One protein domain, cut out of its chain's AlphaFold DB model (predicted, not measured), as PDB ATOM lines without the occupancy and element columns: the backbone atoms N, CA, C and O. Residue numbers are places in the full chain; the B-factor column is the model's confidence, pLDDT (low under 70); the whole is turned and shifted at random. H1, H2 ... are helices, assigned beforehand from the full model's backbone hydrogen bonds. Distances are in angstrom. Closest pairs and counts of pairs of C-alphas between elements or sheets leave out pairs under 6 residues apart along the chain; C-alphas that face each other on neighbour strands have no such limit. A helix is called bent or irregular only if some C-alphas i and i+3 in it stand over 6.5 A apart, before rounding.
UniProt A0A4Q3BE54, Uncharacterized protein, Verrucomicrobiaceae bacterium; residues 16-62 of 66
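This is residues 16 to 62 of the 66 residues of an uncharacterized protein of Verrucomicrobiaceae bacterium (UniProt A0A4Q3BE54). What is the shape? H1 packs at a slant on the first part of a longer, bent helix, H2, whose residues 50 to 62 stick out and make the length. What is printed? The 47 residues have two named helices, H1 then H2, and no named strand: all helix. The whole is loose, with a radius of gyration of the C-alphas of 12.5 A, spanning 42 by 15 by 14 A.

What does H1 touch? H1, residues 16 to 30, touches H2a, residues 39 to 51, at its residues 41 to 45 alone, closest at C-alphas Glu 22 and Ile 41, 6.1 A. They run opposite ways at a steep tilt of 49 degrees. Is H2 straight? By hydrogen bonds H2, residues 39 to 62, was assigned as one helix, but it is bent: C-alphas 51 and 54 are 6.5 A apart. H2b, residues 54 to 62, has a steep tilt of 39 degrees to H2a and is apart from H1. Are the backbones bonded? Every O i to N i+4 pair is within hydrogen-bond range in H1 and H2a, 4 of 5 in H2b.

Where is H1? It runs 20.9 A from C-alpha 16 at (200.663, 231.164, 300.749). Where is H2? H2a measures 18.0 A, H2b 12.5 A to C-alpha 62 at (198.402, 206.800, 302.403).

How large is it? C-alphas Gly 31 and Asn 62, the farthest apart, are 42.4 A apart. Is it continuous and sure? The printed part has no cut, and residues 52 to 62 are under pLDDT 70.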
ATOM      1  N   ALA A  16     200.982 229.738 300.742       93.38
ATOM      2  CA  ALA A  16     200.663 231.164 300.749       93.38
ATOM      3  C   ALA A  16     199.901 231.583 302.019       93.38
ATOM      4  O   ALA A  16     200.199 232.636 302.590       93.38
ATOM      5  N   ALA A  17     198.974 230.751 302.503       93.00
ATOM      6  CA  ALA A  17     198.259 230.999 303.753       93.00
ATOM      7  C   ALA A  17     199.202 230.977 304.969       93.00
ATOM      8  O   ALA A  17     199.125 231.860 305.826       93.00
ATOM      9  N   ILE A  18     200.141 230.024 305.019       93.56
ATOM     10  CA  ILE A  18     201.166 229.963 306.074       93.56
ATOM     11  C   ILE A  18     202.009 231.245 306.070       93.56
ATOM     12  O   ILE A  18     202.201 231.861 307.118       93.56
ATOM     13  N   VAL A  19     202.464 231.688 304.893       96.19
ATOM     14  CA  VAL A  19     203.239 232.931 304.744       96.19
ATOM     15  C   VAL A  19     202.460 234.138 305.265       96.19
ATOM     16  O   VAL A  19     203.009 234.946 306.010       96.19
ATOM     17  N   GLN A  20     201.181 234.266 304.904       97.31
ATOM     18  CA  GLN A  20     200.366 235.406 305.317       97.31
ATOM     19  C   GLN A  20     200.140 235.442 306.835       97.31
ATOM     20  O   GLN A  20     200.239 236.511 307.441       97.31
ATOM     21  N   ASN A  21     199.909 234.283 307.451       97.00
ATOM     22  CA  ASN A  21     199.773 234.164 308.900       97.00
ATOM     23  C   ASN A  21     201.070 234.541 309.624       97.00
ATOM     24  O   ASN A  21     201.027 235.306 310.586       97.00
ATOM     25  N   GLU A  22     202.222 234.067 309.145       97.62
ATOM     26  CA  GLU A  22     203.517 234.409 309.743       97.62
ATOM     27  C   GLU A  22     203.839 235.902 309.605       97.62
ATOM     28  O   GLU A  22     204.301 236.517 310.567       97.62
ATOM     29  N   CYS A  23     203.546 236.516 308.452       98.19
ATOM     30  CA  CYS A  23     203.695 237.963 308.279       98.19
ATOM     31  C   CYS A  23     202.819 238.749 309.256       98.19
ATOM     32  O   CYS A  23     203.275 239.745 309.817       98.19
ATOM     33  N   TRP A  24     201.573 238.312 309.463       97.81
ATOM     34  CA  TRP A  24     200.671 238.953 310.414       97.81
ATOM     35  C   TRP A  24     201.181 238.803 311.852       97.81
ATOM     36  O   TRP A  24     201.347 239.803 312.543       97.81
ATOM     37  N   LEU A  25     201.532 237.587 312.281       97.81
ATOM     38  CA  LEU A  25     202.039 237.316 313.632       97.81
ATOM     39  C   LEU A  25     203.334 238.071 313.947       97.81
ATOM     40  O   LEU A  25     203.504 238.610 315.043       97.81
ATOM     41  N   GLU A  26     204.273 238.105 313.003       98.12
ATOM     42  CA  GLU A  26     205.505 238.870 313.174       98.12
ATOM     43  C   GLU A  26     205.232 240.375 313.140       98.12
ATOM     44  O   GLU A  26     205.888 241.133 313.857       98.12
ATOM     45  N   GLY A  27     204.236 240.805 312.368       97.88
ATOM     46  CA  GLY A  27     203.803 242.189 312.360       97.88
ATOM     47  C   GLY A  27     203.202 242.636 313.687       97.88
ATOM     48  O   GLY A  27     203.577 243.695 314.187       97.88
ATOM     49  N   GLU A  28     202.387 241.796 314.327       98.31
ATOM     50  CA  GLU A  28     201.889 242.028 315.690       98.31
ATOM     51  C   GLU A  28     203.045 242.132 316.701       98.31
ATOM     52  O   GLU A  28     203.031 242.984 317.588       98.31
ATOM     53  N   ARG A  29     204.097 241.314 316.545       96.94
ATOM     54  CA  ARG A  29     205.293 241.376 317.406       96.94
ATOM     55  C   ARG A  29     206.110 242.650 317.227       96.94
ATOM     56  O   ARG A  29     206.644 243.164 318.207       96.94
ATOM     57  N   ARG A  30     206.272 243.114 315.987       97.12
ATOM     58  CA  ARG A  30     207.094 244.290 315.657       97.12
ATOM     59  C   ARG A  30     206.308 245.602 315.714       97.12
ATOM     60  O   ARG A  30     206.921 246.666 315.749       97.12
ATOM     61  N   GLY A  31     204.978 245.531 315.719       97.75
ATOM     62  CA  GLY A  31     204.084 246.684 315.612       97.75
ATOM     63  C   GLY A  31     204.050 247.307 314.212       97.75
ATOM     64  O   GLY A  31     203.742 248.490 314.081       97.75
ATOM     65  N   CYS A  32     204.407 246.560 313.162       96.25
ATOM     66  CA  CYS A  32     204.419 247.049 311.780       96.25
ATOM     67  C   CYS A  32     204.195 245.920 310.767       96.25
ATOM     68  O   CYS A  32     204.408 244.755 311.073       96.25
ATOM     69  N   ALA A  33     203.778 246.247 309.541       96.00
ATOM     70  CA  ALA A  33     203.638 245.241 308.489       96.00
ATOM     71  C   ALA A  33     205.002 244.632 308.109       96.00
ATOM     72  O   ALA A  33     205.994 245.353 307.988       96.00
ATOM     73  N   VAL A  34     205.034 243.316 307.884       97.88
ATOM     74  CA  VAL A  34     206.253 242.563 307.547       97.88
ATOM     75  C   VAL A  34     206.152 242.003 306.129       97.88
ATOM     76  O   VAL A  34     205.136 241.419 305.748       97.88
ATOM     77  N   ASP A  35     207.211 242.195 305.341       97.38
ATOM     78  CA  ASP A  35     207.301 241.661 303.980       97.38
ATOM     79  C   ASP A  35     207.500 240.130 304.022       97.38
ATOM     80  O   ASP A  35     208.341 239.647 304.781       97.38
ATOM     81  N   PRO A  36     206.796 239.347 303.186       95.94
ATOM     82  CA  PRO A  36     207.002 237.900 303.057       95.94
ATOM     83  C   PRO A  36     208.442 237.447 302.778       95.94
ATOM     84  O   PRO A  36     208.795 236.289 303.008       95.94
ATOM     85  N   ARG A  37     209.280 238.331 302.232       96.75
ATOM     86  CA  ARG A  37     210.694 238.080 301.936       96.75
ATOM     87  C   ARG A  37     211.608 238.305 303.137       96.75
ATOM     88  O   ARG A  37     212.792 237.987 303.026       96.75
ATOM     89  N   ASP A  38     211.088 238.830 304.248       97.62
ATOM     90  CA  ASP A  38     211.819 238.955 305.507       97.62
ATOM     91  C   ASP A  38     212.389 237.590 305.921       97.62
ATOM     92  O   ASP A  38     211.729 236.549 305.836       97.62
ATOM     93  N   GLU A  39     213.654 237.583 306.337       97.12
ATOM     94  CA  GLU A  39     214.393 236.356 306.628       97.12
ATOM     95  C   GLU A  39     213.737 235.536 307.746       97.12
ATOM     96  O   GLU A  39     213.709 234.303 307.681       97.12
ATOM     97  N   VAL A  40     213.150 236.205 308.744       96.31
ATOM     98  CA  VAL A  40     212.474 235.536 309.859       96.31
ATOM     99  C   VAL A  40     211.236 234.799 309.365       96.31
ATOM    100  O   VAL A  40     211.033 233.648 309.754       96.31
ATOM    101  N   ILE A  41     210.460 235.423 308.475       97.19
ATOM    102  CA  ILE A  41     209.282 234.804 307.859       97.19
ATOM    103  C   ILE A  41     209.705 233.591 307.040       97.19
ATOM    104  O   ILE A  41     209.221 232.488 307.280       97.19
ATOM    105  N   ARG A  42     210.666 233.758 306.125       95.88
ATOM    106  CA  ARG A  42     211.129 232.664 305.259       95.88
ATOM    107  C   ARG A  42     211.629 231.463 306.057       95.88
ATOM    108  O   ARG A  42     211.324 230.330 305.691       95.88
ATOM    109  N   ARG A  43     212.375 231.702 307.138       95.88
ATOM    110  CA  ARG A  43     212.881 230.635 308.005       95.88
ATOM    111  C   ARG A  43     211.751 229.906 308.729       95.88
ATOM    112  O   ARG A  43     211.703 228.684 308.657       95.88
ATOM    113  N   ARG A  44     210.825 230.627 309.366       94.06
ATOM    114  CA  ARG A  44     209.704 230.004 310.094       94.06
ATOM    115  C   ARG A  44     208.766 229.243 309.168       94.06
ATOM    116  O   ARG A  44     208.391 228.120 309.474       94.06
ATOM    117  N   VAL A  45     208.439 229.811 308.009       93.19
ATOM    118  CA  VAL A  45     207.630 229.132 306.987       93.19
ATOM    119  C   VAL A  45     208.319 227.841 306.539       93.19
ATOM    120  O   VAL A  45     207.674 226.797 306.480       93.19
ATOM    121  N   ALA A  46     209.631 227.875 306.278       91.75
ATOM    122  CA  ALA A  46     210.385 226.673 305.934       91.75
ATOM    123  C   ALA A  46     210.368 225.635 307.067       91.75
ATOM    124  O   ALA A  46     210.144 224.457 306.801       91.75
ATOM    125  N   GLU A  47     210.544 226.052 308.322       91.94
ATOM    126  CA  GLU A  47     210.446 225.174 309.493       91.94
ATOM    127  C   GLU A  47     209.054 224.543 309.620       91.94
ATOM    128  O   GLU A  47     208.965 223.339 309.828       91.94
ATOM    129  N   ILE A  48     207.974 225.305 309.427       88.56
ATOM    130  CA  ILE A  48     206.589 224.806 309.462       88.56
ATOM    131  C   ILE A  48     206.346 223.782 308.350       88.56
ATOM    132  O   ILE A  48     205.793 222.713 308.605       88.56
ATOM    133  N   ILE A  49     206.786 224.074 307.124       85.69
ATOM    134  CA  ILE A  49     206.654 223.148 305.992       85.69
ATOM    135  C   ILE A  49     207.446 221.861 306.272       85.69
ATOM    136  O   ILE A  49     206.927 220.760 306.095       85.69
ATOM    137  N   LEU A  50     208.681 221.979 306.764       84.19
ATOM    138  CA  LEU A  50     209.534 220.829 307.067       84.19
ATOM    139  C   LEU A  50     209.032 220.014 308.272       84.19
ATOM    140  O   LEU A  50     209.136 218.789 308.252       84.19
ATOM    141  N   ALA A  51     208.478 220.667 309.298       79.56
ATOM    142  CA  ALA A  51     208.007 220.030 310.530       79.56
ATOM    143  C   ALA A  51     206.592 219.441 310.408       79.56
ATOM    144  O   ALA A  51     206.323 218.383 310.975       79.56
ATOM    145  N   GLY A  52     205.687 220.111 309.689       61.03
ATOM    146  CA  GLY A  52     204.263 219.770 309.622       61.03
ATOM    147  C   GLY A  52     203.811 219.158 308.295       61.03
ATOM    148  O   GLY A  52     203.076 218.169 308.300       61.03
ATOM    149  N   ALA A  53     204.269 219.671 307.147       55.31
ATOM    150  CA  ALA A  53     203.771 219.202 305.848       55.31
ATOM    151  C   ALA A  53     204.310 217.808 305.488       55.31
ATOM    152  O   ALA A  53     203.604 217.000 304.893       55.31
ATOM    153  N   GLY A  54     205.524 217.457 305.922       53.06
ATOM    154  CA  GLY A  54     206.095 216.135 305.654       53.06
ATOM    155  C   GLY A  54     205.322 214.965 306.281       53.06
ATOM    156  O   GLY A  54     205.314 213.880 305.701       53.06
ATOM    157  N   ALA A  55     204.698 215.153 307.447       54.69
ATOM    158  CA  ALA A  55     203.907 214.117 308.121       54.69
ATOM    159  C   ALA A  55     202.446 214.126 307.643       54.69
ATOM    160  O   ALA A  55     201.930 213.091 307.227       54.69
ATOM    161  N   TYR A  56     201.829 215.310 307.585       57.44
ATOM    162  CA  TYR A  56     200.445 215.487 307.142       57.44
ATOM    163  C   TYR A  56     200.221 215.068 305.673       57.44
ATOM    164  O   TYR A  56     199.246 214.382 305.372       57.44
ATOM    165  N   LEU A  57     201.146 215.384 304.754       55.00
ATOM    166  CA  LEU A  57     201.035 214.970 303.345       55.00
ATOM    167  C   LEU A  57     201.257 213.464 303.151       55.00
ATOM    168  O   LEU A  57     200.588 212.842 302.325       55.00
ATOM    169  N   ARG A  58     202.151 212.845 303.936       53.34
ATOM    170  CA  ARG A  58     202.351 211.384 303.917       53.34
ATOM    171  C   ARG A  58     201.102 210.634 304.370       53.34
ATOM    172  O   ARG A  58     200.735 209.640 303.751       53.34
ATOM    173  N   GLU A  59     200.440 211.109 305.418       56.94
ATOM    174  CA  GLU A  59     199.191 210.512 305.902       56.94
ATOM    175  C   GLU A  59     198.038 210.720 304.916       56.94
ATOM    176  O   GLU A  59     197.271 209.792 304.653       56.94
ATOM    177  N   ARG A  60     197.961 211.895 304.281       57.88
ATOM    178  CA  ARG A  60     196.919 212.206 303.297       57.88
ATOM    179  C   ARG A  60     197.024 211.377 302.008       57.88
ATOM    180  O   ARG A  60     195.994 211.018 301.445       57.88
ATOM    181  N   HIS A  61     198.233 211.020 301.562       54.28
ATOM    182  CA  HIS A  61     198.432 210.125 300.410       54.28
ATOM    183  C   HIS A  61     198.269 208.629 300.745       54.28
ATOM    184  O   HIS A  61     197.825 207.868 299.888       54.28
ATOM    185  N   ASN A  62     198.569 208.198 301.975       52.34
ATOM    186  CA  ASN A  62     198.402 206.800 302.403       52.34
ATOM    187  C   ASN A  62     196.956 206.435 302.803       52.34
ATOM    188  O   ASN A  62     196.657 205.260 302.999       52.34
TER     189      ASN A  62